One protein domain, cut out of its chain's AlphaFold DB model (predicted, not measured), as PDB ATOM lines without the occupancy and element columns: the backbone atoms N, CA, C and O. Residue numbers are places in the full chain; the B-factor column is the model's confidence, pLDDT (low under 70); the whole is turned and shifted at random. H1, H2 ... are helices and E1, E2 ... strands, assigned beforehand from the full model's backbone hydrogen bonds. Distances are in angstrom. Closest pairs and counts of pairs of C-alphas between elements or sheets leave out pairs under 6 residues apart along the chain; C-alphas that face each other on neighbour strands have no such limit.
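What this domain is: This is residues 3 to 109 of the 114 residues of an uncharacterized protein of Leptospirillum sp. Group IV 'UBA BS' (UniProt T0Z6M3). A strongly twisted sheet of five strands has three helices, H1, H2 and H3, over one face, and a separate hairpin of two strands, E6 and E7, sits away from the helices. The tip of that hairpin and H1 lie toward the two ends of the longest axis, and a long stretch without named elements, residues 78 to 89, runs from the sheet's last strand to the hairpin. The printed part has 107 residues with three named helices and seven named strands, in the order E1 E2 H1 E3 H2 E4 H3 E5 E6 E7. The large sheet has the order E1 E2 E3 E4 E5 and is mixed, the small one, E6 and E7, is antiparallel, and the class is mixed, helices and strands. The whole is compact, with a radius of gyration of the C-alphas of 13.2 A, and spans 39 by 30 by 22 A.

How they stand to each other: E1, residues 3 to 6, and E2, residues 10 to 14, form an antiparallel hairpin at 148 degrees, with N 6 and O 10 at 2.8 A. H1, residues 21 to 30, is on the sheet at a height of 10.3 A, its local plane fitted to just 6 C-alphas of the sheet. It lies over E2, only just not over E3, residues 32 to 38, on which 2 of its C-alphas fall; it runs slantwise to the strands, but only just, at 32 degrees to E2 on the local plane. The closest C-alphas of H1 and E3 are those of Leu 27 and Val 33, 7.1 A apart. E2 and E3 are parallel at 22 degrees, with N 13 and O 35 at 2.8 A. H2, residues 47 to 53, lies over E3 at a height of 9.7 A and runs along the strands, at 8 degrees to E3 on the local plane; their closest C-alphas are those of Ala 38 and Leu 47, 7.6 A apart. H1 and H2 are close but not clearly touching, C-alphas 24 and 53 being the closest at 7.0 A, and about perpendicular at 74 degrees. E4, residues 58 to 61, is parallel to E3 at 17 degrees, with N 36 and O 58 at 2.8 A. H3, residues 63 to 69, lies over E4, but only just, with 3 C-alphas falling on it, at a height of 7.4 A, and runs along the strands. E5, residues 75 to 77, is parallel to E4 at 34 degrees, with N 76 and O 59 at 2.8 A. H1, H2 and H3 are on the same face, making two layers, helices over one face of a sheet. E2 H1 E3, E3 H2 E4 and E4 H3 E5 are strand-helix-strand units, two parallel neighbour strands with a helix between, each with a right-handed crossover. E6, residues 90 to 96, and E7, residues 102 to 108, form an antiparallel hairpin at 160 degrees, with N 95 and O 103 at 2.8 A. E1 and E7 are near each other, with 5 pairs of C-alphas within 10 A, while E5 and E6 are apart. Every O i to N i+4 pair is within hydrogen-bond range in H1 and H2; in H3 it is 1 of 3, beside 2 of 4 O i to N i+3 pairs.

Where its parts are: E1 begins at C-alpha 3, (177.607, 91.600, -33.947). E2 is 13.0 A long, H1 14.4 A and E3 17.9 A. H2, E4, H3 and E5 are shorter. E6 is 18.9 A long, and E7, 20.3 A, ends at C-alpha 108, (172.371, 87.962, -43.109).

The domain as a whole: The two C-alphas farthest apart, those of Asp 29 and Pro 99, are 39.5 A apart. The printed part has no cut, and the link from E5 to E6, 12 residues, is long. Mean pLDDT of the printed part is 82.3; residues 41 to 44, 84, 89, 91 and 93 to 109 are under 70.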
ATOM      1  N   VAL A   3     178.086  90.221 -33.818       89.62
ATOM      2  CA  VAL A   3     177.607  91.600 -33.947       89.62
ATOM      3  C   VAL A   3     177.196  91.781 -35.392       89.62
ATOM      4  O   VAL A   3     177.990  91.484 -36.283       89.62
ATOM      5  N   ILE A   4     175.962  92.218 -35.600       89.69
ATOM      6  CA  ILE A   4     175.407  92.496 -36.918       89.69
ATOM      7  C   ILE A   4     175.148  93.997 -36.978       89.69
ATOM      8  O   ILE A   4     174.555  94.559 -36.053       89.69
ATOM      9  N   ASP A   5     175.647  94.623 -38.036       88.69
ATOM     10  CA  ASP A   5     175.356  96.014 -38.361       88.69
ATOM     11  C   ASP A   5     174.031  96.063 -39.127       88.69
ATOM     12  O   ASP A   5     173.854  95.369 -40.129       88.69
ATOM     13  N   LEU A   6     173.077  96.814 -38.592       88.88
ATOM     14  CA  LEU A   6     171.773  97.084 -39.181       88.88
ATOM     15  C   LEU A   6     171.803  98.470 -39.848       88.88
ATOM     16  O   LEU A   6     172.706  99.268 -39.577       88.88
ATOM     17  N   PRO A   7     170.802  98.805 -40.682       87.12
ATOM     18  CA  PRO A   7     170.669 100.155 -41.215       87.12
ATOM     19  C   PRO A   7     170.771 101.241 -40.132       87.12
ATOM     20  O   PRO A   7     170.429 101.026 -38.966       87.12
ATOM     21  N   ASP A   8     171.260 102.413 -40.538       88.25
ATOM     22  CA  ASP A   8     171.459 103.592 -39.685       88.25
ATOM     23  C   ASP A   8     172.510 103.430 -38.563       88.25
ATOM     24  O   ASP A   8     172.514 104.185 -37.588       88.25
ATOM     25  N   GLY A   9     173.443 102.479 -38.709       89.44
ATOM     26  CA  GLY A   9     174.549 102.263 -37.764       89.44
ATOM     27  C   GLY A   9     174.092 101.650 -36.441       89.44
ATOM     28  O   GLY A   9     174.695 101.879 -35.385       89.44
ATOM     29  N   ILE A  10     172.980 100.918 -36.482       94.12
ATOM     30  CA  ILE A  10     172.408 100.241 -35.330       94.12
ATOM     31  C   ILE A  10     173.037  98.856 -35.206       94.12
ATOM     32  O   ILE A  10     173.026  98.065 -36.135       94.12
ATOM     33  N   LEU A  11     173.520  98.506 -34.018       94.81
ATOM     34  CA  LEU A  11     174.107  97.196 -33.770       94.81
ATOM     35  C   LEU A  11     173.124  96.249 -33.085       94.81
ATOM     36  O   LEU A  11     172.519  96.567 -32.049       94.81
ATOM     37  N   PHE A  12     173.064  95.041 -33.637       93.25
ATOM     38  CA  PHE A  12     172.430  93.863 -33.066       93.25
ATOM     39  C   PHE A  12     173.507  92.943 -32.481       93.25
ATOM     40  O   PHE A  12     174.345  92.389 -33.195       93.25
ATOM     41  N   VAL A  13     173.508  92.783 -31.157       93.00
ATOM     42  CA  VAL A  13     174.481  91.968 -30.425       93.00
ATOM     43  C   VAL A  13     173.840  90.648 -30.026       93.00
ATOM     44  O   VAL A  13     173.061  90.563 -29.078       93.00
ATOM     45  N   HIS A  14     174.223  89.593 -30.728       90.56
ATOM     46  CA  HIS A  14     173.775  88.231 -30.494       90.56
ATOM     47  C   HIS A  14     174.695  87.497 -29.514       90.56
ATOM     48  O   HIS A  14     175.908  87.418 -29.742       90.56
ATOM     49  N   SER A  15     174.126  86.902 -28.461       85.94
ATOM     50  CA  SER A  15     174.838  86.069 -27.480       85.94
ATOM     51  C   SER A  15     176.093  86.759 -26.918       85.94
ATOM     52  O   SER A  15     177.219  86.370 -27.268       85.94
ATOM     53  N   PRO A  16     175.929  87.818 -26.098       85.00
ATOM     54  CA  PRO A  16     177.032  88.653 -25.632       85.00
ATOM     55  C   PRO A  16     178.129  87.857 -24.909       85.00
ATOM     56  O   PRO A  16     177.875  86.858 -24.238       85.00
ATOM     57  N   TRP A  17     179.369  88.325 -25.055       87.50
ATOM     58  CA  TRP A  17     180.537  87.849 -24.302       87.50
ATOM     59  C   TRP A  17     180.875  88.861 -23.196       87.50
ATOM     60  O   TRP A  17     180.347  89.971 -23.199       87.50
ATOM     61  N   ALA A  18     181.783  88.501 -22.286       90.06
ATOM     62  CA  ALA A  18     182.351  89.383 -21.264       90.06
ATOM     63  C   ALA A  18     182.584  90.802 -21.795       90.06
ATOM     64  O   ALA A  18     183.295  90.991 -22.786       90.06
ATOM     65  N   MET A  19     182.007  91.805 -21.142       92.94
ATOM     66  CA  MET A  19     182.008  93.172 -21.653       92.94
ATOM     67  C   MET A  19     183.199  93.961 -21.102       92.94
ATOM     68  O   MET A  19     183.062  94.826 -20.241       92.94
ATOM     69  N   THR A  20     184.403  93.636 -21.581       94.06
ATOM     70  CA  THR A  20     185.628  94.358 -21.201       94.06
ATOM     71  C   THR A  20     185.602  95.806 -21.716       94.06
ATOM     72  O   THR A  20     184.927  96.083 -22.713       94.06
ATOM     73  N   PRO A  21     186.367  96.738 -21.112       94.19
ATOM     74  CA  PRO A  21     186.430  98.126 -21.581       94.19
ATOM     75  C   PRO A  21     186.812  98.257 -23.061       94.19
ATOM     76  O   PRO A  21     186.224  99.056 -23.785       94.19
ATOM     77  N   GLU A  22     187.752  97.431 -23.525       94.12
ATOM     78  CA  GLU A  22     188.176  97.382 -24.928       94.12
ATOM     79  C   GLU A  22     187.042  96.919 -25.854       94.12
ATOM     80  O   GLU A  22     186.773  97.548 -26.875       94.12
ATOM     81  N   ARG A  23     186.318  95.856 -25.477       94.50
ATOM     82  CA  ARG A  23     185.190  95.348 -26.269       94.50
ATOM     83  C   ARG A  23     184.044  96.353 -26.315       94.50
ATOM     84  O   ARG A  23     183.486  96.583 -27.384       94.50
ATOM     85  N   LYS A  24     183.741  96.998 -25.184       95.12
ATOM     86  CA  LYS A  24     182.765  98.089 -25.121       95.12
ATOM     87  C   LYS A  24     183.158  99.230 -26.055       95.12
ATOM     88  O   LYS A  24     182.315  99.695 -26.813       95.12
ATOM     89  N   ARG A  25     184.425  99.664 -26.020       95.19
ATOM     90  CA  ARG A  25     184.937 100.721 -26.904       95.19
ATOM     91  C   ARG A  25     184.748 100.347 -28.369       95.19
ATOM     92  O   ARG A  25     184.153 101.115 -29.106       95.19
ATOM     93  N   ARG A  26     185.154  99.137 -28.750       94.62
ATOM     94  CA  ARG A  26     185.032  98.663 -30.130       94.62
ATOM     95  C   ARG A  26     183.586  98.624 -30.625       94.62
ATOM     96  O   ARG A  26     183.346  98.947 -31.777       94.62
ATOM     97  N   LEU A  27     182.631  98.250 -29.772       95.38
ATOM     98  CA  LEU A  27     181.208  98.305 -30.122       95.38
ATOM     99  C   LEU A  27     180.721  99.747 -30.315       95.38
ATOM    100  O   LEU A  27     180.017 100.008 -31.279       95.38
ATOM    101  N   LEU A  28     181.125 100.678 -29.445       95.19
ATOM    102  CA  LEU A  28     180.772 102.098 -29.581       95.19
ATOM    103  C   LEU A  28     181.361 102.738 -30.844       95.19
ATOM    104  O   LEU A  28     180.728 103.616 -31.419       95.19
ATOM    105  N   ASP A  29     182.553 102.306 -31.257       95.25
ATOM    106  CA  ASP A  29     183.199 102.797 -32.476       95.25
ATOM    107  C   ASP A  29     182.540 102.224 -33.746       95.25
ATOM    108  O   ASP A  29     182.594 102.854 -34.799       95.25
ATOM    109  N   LEU A  30     181.922 101.038 -33.654       94.62
ATOM    110  CA  LEU A  30     181.185 100.413 -34.758       94.62
ATOM    111  C   LEU A  30     179.797 101.030 -34.962       94.62
ATOM    112  O   LEU A  30     179.369 101.168 -36.100       94.62
ATOM    113  N   GLY A  31     179.090 101.380 -33.885       95.62
ATOM    114  CA  GLY A  31     177.728 101.898 -33.982       95.62
ATOM    115  C   GLY A  31     176.961 101.891 -32.662       95.62
ATOM    116  O   GLY A  31     177.491 101.618 -31.579       95.62
ATOM    117  N   GLN A  32     175.667 102.195 -32.735       96.50
ATOM    118  CA  GLN A  32     174.791 102.226 -31.571       96.50
ATOM    119  C   GLN A  32     174.274 100.824 -31.239       96.50
ATOM    120  O   GLN A  32     173.390 100.307 -31.914       96.50
ATOM    121  N   VAL A  33     174.734 100.227 -30.136       96.50
ATOM    122  CA  VAL A  33     174.145  98.981 -29.608       96.50
ATOM    123  C   VAL A  33     172.700  99.225 -29.176       96.50
ATOM    124  O   VAL A  33     172.450  99.802 -28.114       96.50
ATOM    125  N   ARG A  34     171.749  98.777 -30.002       96.19
ATOM    126  CA  ARG A  34     170.312  98.931 -29.745       96.19
ATOM    127  C   ARG A  34     169.654  97.636 -29.307       96.19
ATOM    128  O   ARG A  34     168.761  97.700 -28.468       96.19
ATOM    129  N   PHE A  35     170.106  96.494 -29.821       95.38
ATOM    130  CA  PHE A  35     169.524  95.190 -29.506       95.38
ATOM    131  C   PHE A  35     170.581  94.269 -28.909       95.38
ATOM    132  O   PHE A  35     171.647  94.069 -29.490       95.38
ATOM    133  N   ILE A  36     170.277  93.691 -27.751       95.06
ATOM    134  CA  ILE A  36     171.033  92.601 -27.141       95.06
ATOM    135  C   ILE A  36     170.124  91.379 -27.131       95.06
ATOM    136  O   ILE A  36     169.040  91.403 -26.546       95.06
ATOM    137  N   VAL A  37     170.571  90.304 -27.769       92.00
ATOM    138  CA  VAL A  37     169.760  89.107 -27.978       92.00
ATOM    139  C   VAL A  37     170.357  87.907 -27.260       92.00
ATOM    140  O   VAL A  37     171.523  87.564 -27.456       92.00
ATOM    141  N   ALA A  38     169.538  87.271 -26.419       89.50
ATOM    142  CA  ALA A  38     169.867  86.081 -25.638       89.50
ATOM    143  C   ALA A  38     169.015  84.887 -26.127       89.50
ATOM    144  O   ALA A  38     167.912  84.652 -25.620       89.50
ATOM    145  N   PRO A  39     169.504  84.116 -27.113       81.69
ATOM    146  CA  PRO A  39     168.683  83.199 -27.911       81.69
ATOM    147  C   PRO A  39     168.662  81.762 -27.386       81.69
ATOM    148  O   PRO A  39     167.987  80.898 -27.938       81.69
ATOM    149  N   GLY A  40     169.416  81.479 -26.325       76.81
ATOM    150  CA  GLY A  40     169.576  80.139 -25.771       76.81
ATOM    151  C   GLY A  40     169.968  80.200 -24.301       76.81
ATOM    152  O   GLY A  40     170.476  81.218 -23.837       76.81
ATOM    153  N   ARG A  41     169.744  79.107 -23.566       65.50
ATOM    154  CA  ARG A  41     169.848  79.076 -22.092       65.50
ATOM    155  C   ARG A  41     171.258  79.305 -21.536       65.50
ATOM    156  O   ARG A  41     171.361  79.691 -20.384       65.50
ATOM    157  N   PHE A  42     172.303  79.085 -22.333       65.44
ATOM    158  CA  PHE A  42     173.707  79.225 -21.919       65.44
ATOM    159  C   PHE A  42     174.313  80.604 -22.239       65.44
ATOM    160  O   PHE A  42     175.512  80.810 -22.073       65.44
ATOM    161  N   HIS A  43     173.502  81.544 -22.728       62.16
ATOM    162  CA  HIS A  43     173.951  82.860 -23.193       62.16
ATOM    163  C   HIS A  43     173.720  83.987 -22.171       62.16
ATOM    164  O   HIS A  43     173.701  85.162 -22.528       62.16
ATOM    165  N   ASP A  44     173.510  83.641 -20.903       64.50
ATOM    166  CA  ASP A  44     173.157  84.561 -19.820       64.50
ATOM    167  C   ASP A  44     174.361  85.068 -19.008       64.50
ATOM    168  O   ASP A  44     174.272  86.144 -18.420       64.50
ATOM    169  N   LEU A  45     175.485  84.341 -19.003       79.50
ATOM    170  CA  LEU A  45     176.651  84.619 -18.148       79.50
ATOM    171  C   LEU A  45     177.171  86.063 -18.250       79.50
ATOM    172  O   LEU A  45     177.615  86.639 -17.261       79.50
ATOM    173  N   TYR A  46     177.124  86.651 -19.444       86.81
ATOM    174  CA  TYR A  46     177.624  88.005 -19.701       86.81
ATOM    175  C   TYR A  46     176.518  89.005 -20.035       86.81
ATOM    176  O   TYR A  46     176.802  90.142 -20.415       86.81
ATOM    177  N   LEU A  47     175.258  88.593 -19.894       90.12
ATOM    178  CA  LEU A  47     174.116  89.411 -20.272       90.12
ATOM    179  C   LEU A  47     173.986  90.638 -19.370       90.12
ATOM    180  O   LEU A  47     173.792  91.740 -19.870       90.12
ATOM    181  N   GLU A  48     174.180  90.472 -18.061       92.06
ATOM    182  CA  GLU A  48     174.169  91.582 -17.096       92.06
ATOM    183  C   GLU A  48     175.255  92.615 -17.419       92.06
ATOM    184  O   GLU A  48     174.947  93.793 -17.573       92.06
ATOM    185  N   GLN A  49     176.494  92.173 -17.666       93.88
ATOM    186  CA  GLN A  49     177.598  93.067 -18.041       93.88
ATOM    187  C   GLN A  49     177.303  93.848 -19.329       93.88
ATOM    188  O   GLN A  49     177.616  95.034 -19.434       93.88
ATOM    189  N   ALA A  50     176.704  93.193 -20.329       93.81
ATOM    190  CA  ALA A  50     176.321  93.853 -21.572       93.81
ATOM    191  C   ALA A  50     175.210  94.891 -21.343       93.81
ATOM    192  O   ALA A  50     175.292  96.007 -21.853       93.81
ATOM    193  N   LEU A  51     174.204  94.556 -20.532       95.25
ATOM    194  CA  LEU A  51     173.078  95.431 -20.205       95.25
ATOM    195  C   LEU A  51     173.456  96.611 -19.298       95.25
ATOM    196  O   LEU A  51     172.793  97.649 -19.353       95.25
ATOM    197  N   GLU A  52     174.492  96.465 -18.475       95.00
ATOM    198  CA  GLU A  52     175.118  97.553 -17.714       95.00
ATOM    199  C   GLU A  52     175.960  98.457 -18.619       95.00
ATOM    200  O   GLU A  52     175.928  99.683 -18.498       95.00
ATOM    201  N   ALA A  53     176.705  97.867 -19.557       95.94
ATOM    202  CA  ALA A  53     177.516  98.624 -20.500       95.94
ATOM    203  C   ALA A  53     176.669  99.458 -21.471       95.94
ATOM    204  O   ALA A  53     177.096 100.562 -21.830       95.94
ATOM    205  N   PHE A  54     175.494  98.945 -21.853       96.19
ATOM    206  CA  PHE A  54     174.552  99.550 -22.794       96.19
ATOM    207  C   PHE A  54     173.140  99.624 -22.184       96.19
ATOM    208  O   PHE A  54     172.243  98.873 -22.568       96.19
ATOM    209  N   PRO A  55     172.896 100.545 -21.232       95.50
ATOM    210  CA  PRO A  55     171.633 100.603 -20.492       95.50
ATOM    211  C   PRO A  55     170.417 100.949 -21.362       95.50
ATOM    212  O   PRO A  55     169.295 100.629 -20.985       95.50
ATOM    213  N   GLN A  56     170.634 101.575 -22.524       95.50
ATOM    214  CA  GLN A  56     169.583 101.944 -23.480       95.50
ATOM    215  C   GLN A  56     169.275 100.841 -24.508       95.50
ATOM    216  O   GLN A  56     168.378 101.014 -25.335       95.50
ATOM    217  N   ALA A  57     170.027  99.735 -24.495       96.25
ATOM    218  CA  ALA A  57     169.770  98.613 -25.383       96.25
ATOM    219  C   ALA A  57     168.542  97.825 -24.912       96.25
ATOM    220  O   ALA A  57     168.353  97.586 -23.713       96.25
ATOM    221  N   GLU A  58     167.731  97.401 -25.873       96.06
ATOM    222  CA  GLU A  58     166.648  96.458 -25.649       96.06
ATOM    223  C   GLU A  58     167.212  95.049 -25.477       96.06
ATOM    224  O   GLU A  58     168.112  94.627 -26.208       96.06
ATOM    225  N   LEU A  59     166.657  94.310 -24.525       94.50
ATOM    226  CA  LEU A  59     166.919  92.892 -24.349       94.50
ATOM    227  C   LEU A  59     165.820  92.090 -25.045       94.50
ATOM    228  O   LEU A  59     164.666  92.174 -24.638       94.50
ATOM    229  N   HIS A  60     166.187  91.234 -25.993       93.50
ATOM    230  CA  HIS A  60     165.283  90.237 -26.572       93.50
ATOM    231  C   HIS A  60     165.763  88.842 -26.187       93.50
ATOM    232  O   HIS A  60     166.865  88.426 -26.547       93.50
ATOM    233  N   ALA A  61     164.972  88.123 -25.393       91.25
ATOM    234  CA  ALA A  61     165.426  86.883 -24.774       91.25
ATOM    235  C   ALA A  61     164.370  85.778 -24.782       91.25
ATOM    236  O   ALA A  61     163.170  86.030 -24.681       91.25
ATOM    237  N   ILE A  62     164.823  84.525 -24.823       89.50
ATOM    238  CA  ILE A  62     163.933  83.365 -24.670       89.50
ATOM    239  C   ILE A  62     163.248  83.352 -23.286       89.50
ATOM    240  O   ILE A  62     163.816  83.875 -22.318       89.50
ATOM    241  N   PRO A  63     162.077  82.698 -23.120       90.00
ATOM    242  CA  PRO A  63     161.269  82.804 -21.900       90.00
ATOM    243  C   PRO A  63     162.000  82.545 -20.569       90.00
ATOM    244  O   PRO A  63     161.763  83.284 -19.609       90.00
ATOM    245  N   PRO A  64     162.901  81.543 -20.443       88.19
ATOM    246  CA  PRO A  64     163.645  81.331 -19.201       88.19
ATOM    247  C   PRO A  64     164.544  82.510 -18.814       88.19
ATOM    248  O   PRO A  64     164.656  82.813 -17.629       88.19
ATOM    249  N   ILE A  65     165.156  83.174 -19.799       89.44
ATOM    250  CA  ILE A  65     166.028  84.329 -19.575       89.44
ATOM    251  C   ILE A  65     165.177  85.577 -19.363       89.44
ATOM    252  O   ILE A  65     165.368  86.264 -18.366       89.44
ATOM    253  N   TYR A  66     164.179  85.822 -20.217       92.12
ATOM    254  CA  TYR A  66     163.264  86.957 -20.073       92.12
ATOM    255  C   TYR A  66     162.667  87.048 -18.663       92.12
ATOM    256  O   TYR A  66     162.692  88.116 -18.060       92.12
ATOM    257  N   ARG A  67     162.218  85.926 -18.079       91.69
ATOM    258  CA  ARG A  67     161.662  85.899 -16.711       91.69
ATOM    259  C   ARG A  67     162.610  86.428 -15.632       91.69
ATOM    260  O   ARG A  67     162.134  86.913 -14.615       91.69
ATOM    261  N   ARG A  68     163.929  86.351 -15.828       90.88
ATOM    262  CA  ARG A  68     164.916  86.910 -14.886       90.88
ATOM    263  C   ARG A  68     165.056  88.425 -15.006       90.88
ATOM    264  O   ARG A  68     165.420  89.073 -14.036       90.88
ATOM    265  N   PHE A  69     164.759  88.969 -16.184       91.88
ATOM    266  CA  PHE A  69     164.920  90.384 -16.516       91.88
ATOM    267  C   PHE A  69     163.581  91.096 -16.744       91.88
ATOM    268  O   PHE A  69     163.570  92.231 -17.200       91.88
ATOM    269  N   SER A  70     162.447  90.465 -16.427       92.31
ATOM    270  CA  SER A  70     161.117  90.969 -16.790       92.31
ATOM    271  C   SER A  70     160.736  92.279 -16.096       92.31
ATOM    272  O   SER A  70     159.814  92.956 -16.536       92.31
ATOM    273  N   SER A  71     161.424  92.649 -15.011       93.56
ATOM    274  CA  SER A  71     161.268  93.948 -14.345       93.56
ATOM    275  C   SER A  71     162.059  95.077 -15.016       93.56
ATOM    276  O   SER A  71     161.852  96.244 -14.683       93.56
ATOM    277  N   ARG A  72     162.971  94.761 -15.944       92.69
ATOM    278  CA  ARG A  72     163.787  95.746 -16.655       92.69
ATOM    279  C   ARG A  72     162.960  96.403 -17.771       92.69
ATOM    280  O   ARG A  72     162.425  95.694 -18.624       92.69
ATOM    281  N   PRO A  73     162.911  97.744 -17.846       93.19
ATOM    282  CA  PRO A  73     162.386  98.434 -19.019       93.19
ATOM    283  C   PRO A  73     163.156  98.041 -20.288       93.19
ATOM    284  O   PRO A  73     164.384  97.976 -20.278       93.19
ATOM    285  N   GLY A  74     162.439  97.779 -21.381       93.31
ATOM    286  CA  GLY A  74     163.054  97.360 -22.644       93.31
ATOM    287  C   GLY A  74     163.499  95.895 -22.677       93.31
ATOM    288  O   GLY A  74     164.335  95.546 -23.503       93.31
ATOM    289  N   ALA A  75     162.982  95.041 -21.788       94.75
ATOM    290  CA  ALA A  75     163.087  93.591 -21.926       94.75
ATOM    291  C   ALA A  75     161.851  93.020 -22.635       94.75
ATOM    292  O   ALA A  75     160.716  93.305 -22.251       94.75
ATOM    293  N   PHE A  76     162.083  92.163 -23.624       93.94
ATOM    294  CA  PHE A  76     161.068  91.545 -24.465       93.94
ATOM    295  C   PHE A  76     161.333  90.048 -24.630       93.94
ATOM    296  O   PHE A  76     162.469  89.569 -24.530       93.94
ATOM    297  N   LEU A  77     160.262  89.300 -24.889       92.31
ATOM    298  CA  LEU A  77     160.383  87.925 -25.359       92.31
ATOM    299  C   LEU A  77     160.923  87.938 -26.787       92.31
ATOM    300  O   LEU A  77     160.403  88.658 -27.634       92.31
ATOM    301  N   LEU A  78     161.938  87.117 -27.043       89.25
ATOM    302  CA  LEU A  78     162.432  86.890 -28.394       89.25
ATOM    303  C   LEU A  78     161.354  86.121 -29.187       89.25
ATOM    304  O   LEU A  78     160.978  85.030 -28.748       89.25
ATOM    305  N   PRO A  79     160.833  86.665 -30.303       82.88
ATOM    306  CA  PRO A  79     159.880  85.952 -31.154       82.88
ATOM    307  C   PRO A  79     160.555  84.774 -31.865       82.88
ATOM    308  O   PRO A  79     161.771  84.748 -31.992       82.88
ATOM    309  N   ASP A  80     159.780  83.816 -32.374       77.38
ATOM    310  CA  ASP A  80     160.334  82.646 -33.082       77.38
ATOM    311  C   ASP A  80     160.791  82.951 -34.522       77.38
ATOM    312  O   ASP A  80     161.507  82.157 -35.132       77.38
ATOM    313  N   ARG A  81     160.365  84.095 -35.072       73.94
ATOM    314  CA  ARG A  81     160.705  84.588 -36.414       73.94
ATOM    315  C   ARG A  81     161.203  86.021 -36.336       73.94
ATOM    316  O   ARG A  81     160.867  86.734 -35.390       73.94
ATOM    317  N   ALA A  82     161.954  86.435 -37.349       76.50
ATOM    318  CA  ALA A  82     162.456  87.794 -37.434       76.50
ATOM    319  C   ALA A  82     161.286  88.778 -37.544       76.50
ATOM    320  O   ALA A  82     160.304  88.527 -38.244       76.50
ATOM    321  N   VAL A  83     161.385  89.892 -36.829       75.25
ATOM    322  CA  VAL A  83     160.395  90.970 -36.846       75.25
ATOM    323  C   VAL A  83     161.112  92.304 -36.963       75.25
ATOM    324  O   VAL A  83     162.290  92.421 -36.618       75.25
ATOM    325  N   SER A  84     160.399  93.327 -37.433       69.62
ATOM    326  CA  SER A  84     160.874  94.709 -37.328       69.62
ATOM    327  C   SER A  84     161.295  94.987 -35.876       69.62
ATOM    328  O   SER A  84     160.554  94.618 -34.959       69.62
ATOM    329  N   PRO A  85     162.471  95.587 -35.636       71.50
ATOM    330  CA  PRO A  85     163.260  96.391 -36.580       71.50
ATOM    331  C   PRO A  85     164.424  95.687 -37.296       71.50
ATOM    332  O   PRO A  85     165.086  96.330 -38.099       71.50
ATOM    333  N   TRP A  86     164.697  94.403 -37.049       83.12
ATOM    334  CA  TRP A  86     165.789  93.690 -37.741       83.12
ATOM    335  C   TRP A  86     165.315  92.679 -38.784       83.12
ATOM    336  O   TRP A  86     166.141  92.140 -39.510       83.12
ATOM    337  N   GLY A  87     164.010  92.419 -38.875       76.38
ATOM    338  CA  GLY A  87     163.444  91.416 -39.781       76.38
ATOM    339  C   GLY A  87     163.708  91.654 -41.266       76.38
ATOM    340  O   GLY A  87     163.700  90.694 -42.025       76.38
ATOM    341  N   ASP A  88     164.003  92.894 -41.659       75.38
ATOM    342  CA  ASP A  88     164.367  93.233 -43.041       75.38
ATOM    343  C   ASP A  88     165.857  92.970 -43.340       75.38
ATOM    344  O   ASP A  88     166.252  92.895 -44.497       75.38
ATOM    345  N   ALA A  89     166.690  92.828 -42.302       68.44
ATOM    346  CA  ALA A  89     168.141  92.663 -42.417       68.44
ATOM    347  C   ALA A  89     168.634  91.272 -41.981       68.44
ATOM    348  O   ALA A  89     169.698  90.823 -42.406       68.44
ATOM    349  N   ILE A  90     167.880  90.594 -41.112       74.81
ATOM    350  CA  ILE A  90     168.277  89.328 -40.507       74.81
ATOM    351  C   ILE A  90     167.155  88.309 -40.657       74.81
ATOM    352  O   ILE A  90     166.059  88.508 -40.133       74.81
ATOM    353  N   ASP A  91     167.470  87.172 -41.275       64.81
ATOM    354  CA  ASP A  91     166.607  85.999 -41.211       64.81
ATOM    355  C   ASP A  91     166.851  85.252 -39.890       64.81
ATOM    356  O   ASP A  91     167.995  85.007 -39.490       64.81
ATOM    357  N   GLN A  92     165.769  84.925 -39.184       72.31
ATOM    358  CA  GLN A  92     165.803  84.361 -37.836       72.31
ATOM    359  C   GLN A  92     164.975  83.084 -37.788       72.31
ATOM    360  O   GLN A  92     163.759  83.102 -38.000       72.31
ATOM    361  N   HIS A  93     165.635  81.996 -37.395       59.66
ATOM    362  CA  HIS A  93     165.011  80.686 -37.255       59.66
ATOM    363  C   HIS A  93     165.165  80.177 -35.828       59.66
ATOM    364  O   HIS A  93     166.279  79.928 -35.359       59.66
ATOM    365  N   ALA A  94     164.040  79.991 -35.135       60.34
ATOM    366  CA  ALA A  94     164.017  79.242 -33.888       60.34
ATOM    367  C   ALA A  94     164.234  77.747 -34.175       60.34
ATOM    368  O   ALA A  94     163.406  77.088 -34.806       60.34
ATOM    369  N   PHE A  95     165.341  77.196 -33.685       53.81
ATOM    370  CA  PHE A  95     165.649  75.775 -33.750       53.81
ATOM    371  C   PHE A  95     165.380  75.118 -32.392       53.81
ATOM    372  O   PHE A  95     166.038  75.401 -31.387       53.81
ATOM    373  N   GLN A  96     164.402  74.212 -32.346       55.34
ATOM    374  CA  GLN A  96     164.136  73.389 -31.166       55.34
ATOM    375  C   GLN A  96     164.699  71.979 -31.371       55.34
ATOM    376  O   GLN A  96     164.118  71.166 -32.081       55.34
ATOM    377  N   ALA A  97     165.816  71.678 -30.709       47.12
ATOM    378  CA  ALA A  97     166.517  70.394 -30.775       47.12
ATOM    379  C   ALA A  97     166.126  69.430 -29.629       47.12
ATOM    380  O   ALA A  97     166.901  68.547 -29.263       47.12
ATOM    381  N   GLY A  98     164.946  69.613 -29.020       44.03
ATOM    382  CA  GLY A  98     164.437  68.818 -27.890       44.03
ATOM    383  C   GLY A  98     164.206  69.635 -26.604       44.03
ATOM    384  O   GLY A  98     164.507  70.827 -26.562       44.03
ATOM    385  N   PRO A  99     163.691  69.023 -25.514       51.19
ATOM    386  CA  PRO A  99     163.207  69.744 -24.322       51.19
ATOM    387  C   PRO A  99     164.273  70.559 -23.566       51.19
ATOM    388  O   PRO A  99     163.933  71.434 -22.765       51.19
ATOM    389  N   PHE A 100     165.559  70.305 -23.831       41.47
ATOM    390  CA  PHE A 100     166.690  70.959 -23.167       41.47
ATOM    391  C   PHE A 100     167.555  71.822 -24.098       41.47
ATOM    392  O   PHE A 100     168.405  72.560 -23.605       41.47
ATOM    393  N   HIS A 101     167.322  71.785 -25.414       38.59
ATOM    394  CA  HIS A 101     168.141  72.480 -26.409       38.59
ATOM    395  C   HIS A 101     167.246  73.308 -27.336       38.59
ATOM    396  O   HIS A 101     166.593  72.781 -28.231       38.59
ATOM    397  N   SER A 102     167.213  74.618 -27.103       49.75
ATOM    398  CA  SER A 102     166.613  75.598 -28.010       49.75
ATOM    399  C   SER A 102     167.684  76.619 -28.379       49.75
ATOM    400  O   SER A 102     168.248  77.259 -27.485       49.75
ATOM    401  N   GLU A 103     167.973  76.743 -29.666       51.56
ATOM    402  CA  GLU A 103     168.951  77.671 -30.230       51.56
ATOM    403  C   GLU A 103     168.257  78.501 -31.311       51.56
ATOM    404  O   GLU A 103     167.374  78.003 -31.999       51.56
ATOM    405  N   THR A 104     168.599  79.780 -31.441       53.66
ATOM    406  CA  THR A 104     168.078  80.622 -32.527       53.66
ATOM    407  C   THR A 104     169.245  81.004 -33.414       53.66
ATOM    408  O   THR A 104     170.254  81.498 -32.913       53.66
ATOM    409  N   VAL A 105     169.111  80.745 -34.712       60.38
ATOM    410  CA  VAL A 105     170.140  81.031 -35.716       60.38
ATOM    411  C   VAL A 105     169.765  82.313 -36.453       60.38
ATOM    412  O   VAL A 105     168.596  82.512 -36.785       60.38
ATOM    413  N   PHE A 106     170.763  83.162 -36.698       57.81
ATOM    414  CA  PHE A 106     170.632  84.428 -37.418       57.81
ATOM    415  C   PHE A 106     171.540  84.400 -38.649       57.81
ATOM    416  O   PHE A 106     172.732  84.103 -38.519       57.81
ATOM    417  N   GLN A 107     170.988  84.703 -39.822       47.91
ATOM    418  CA  GLN A 107     171.722  84.777 -41.086       47.91
ATOM    419  C   GLN A 107     171.456  86.128 -41.762       47.91
ATOM    420  O   GLN A 107     170.316  86.587 -41.804       47.91
ATOM    421  N   ASN A 108     172.511  86.760 -42.286       52.94
ATOM    422  CA  ASN A 108     172.371  87.962 -43.109       52.94
ATOM    423  C   ASN A 108     171.671  87.606 -44.424       52.94
ATOM    424  O   ASN A 108     172.017  86.604 -45.057       52.94
ATOM    425  N   ILE A 109     170.720  88.437 -44.839       57.56
ATOM    426  CA  ILE A 109     170.095  88.309 -46.154       57.56
ATOM    427  C   ILE A 109     170.983  89.052 -47.159       57.56
ATOM    428  O   ILE A 109     170.932  90.274 -47.255       57.56
TER     429      ILE A 109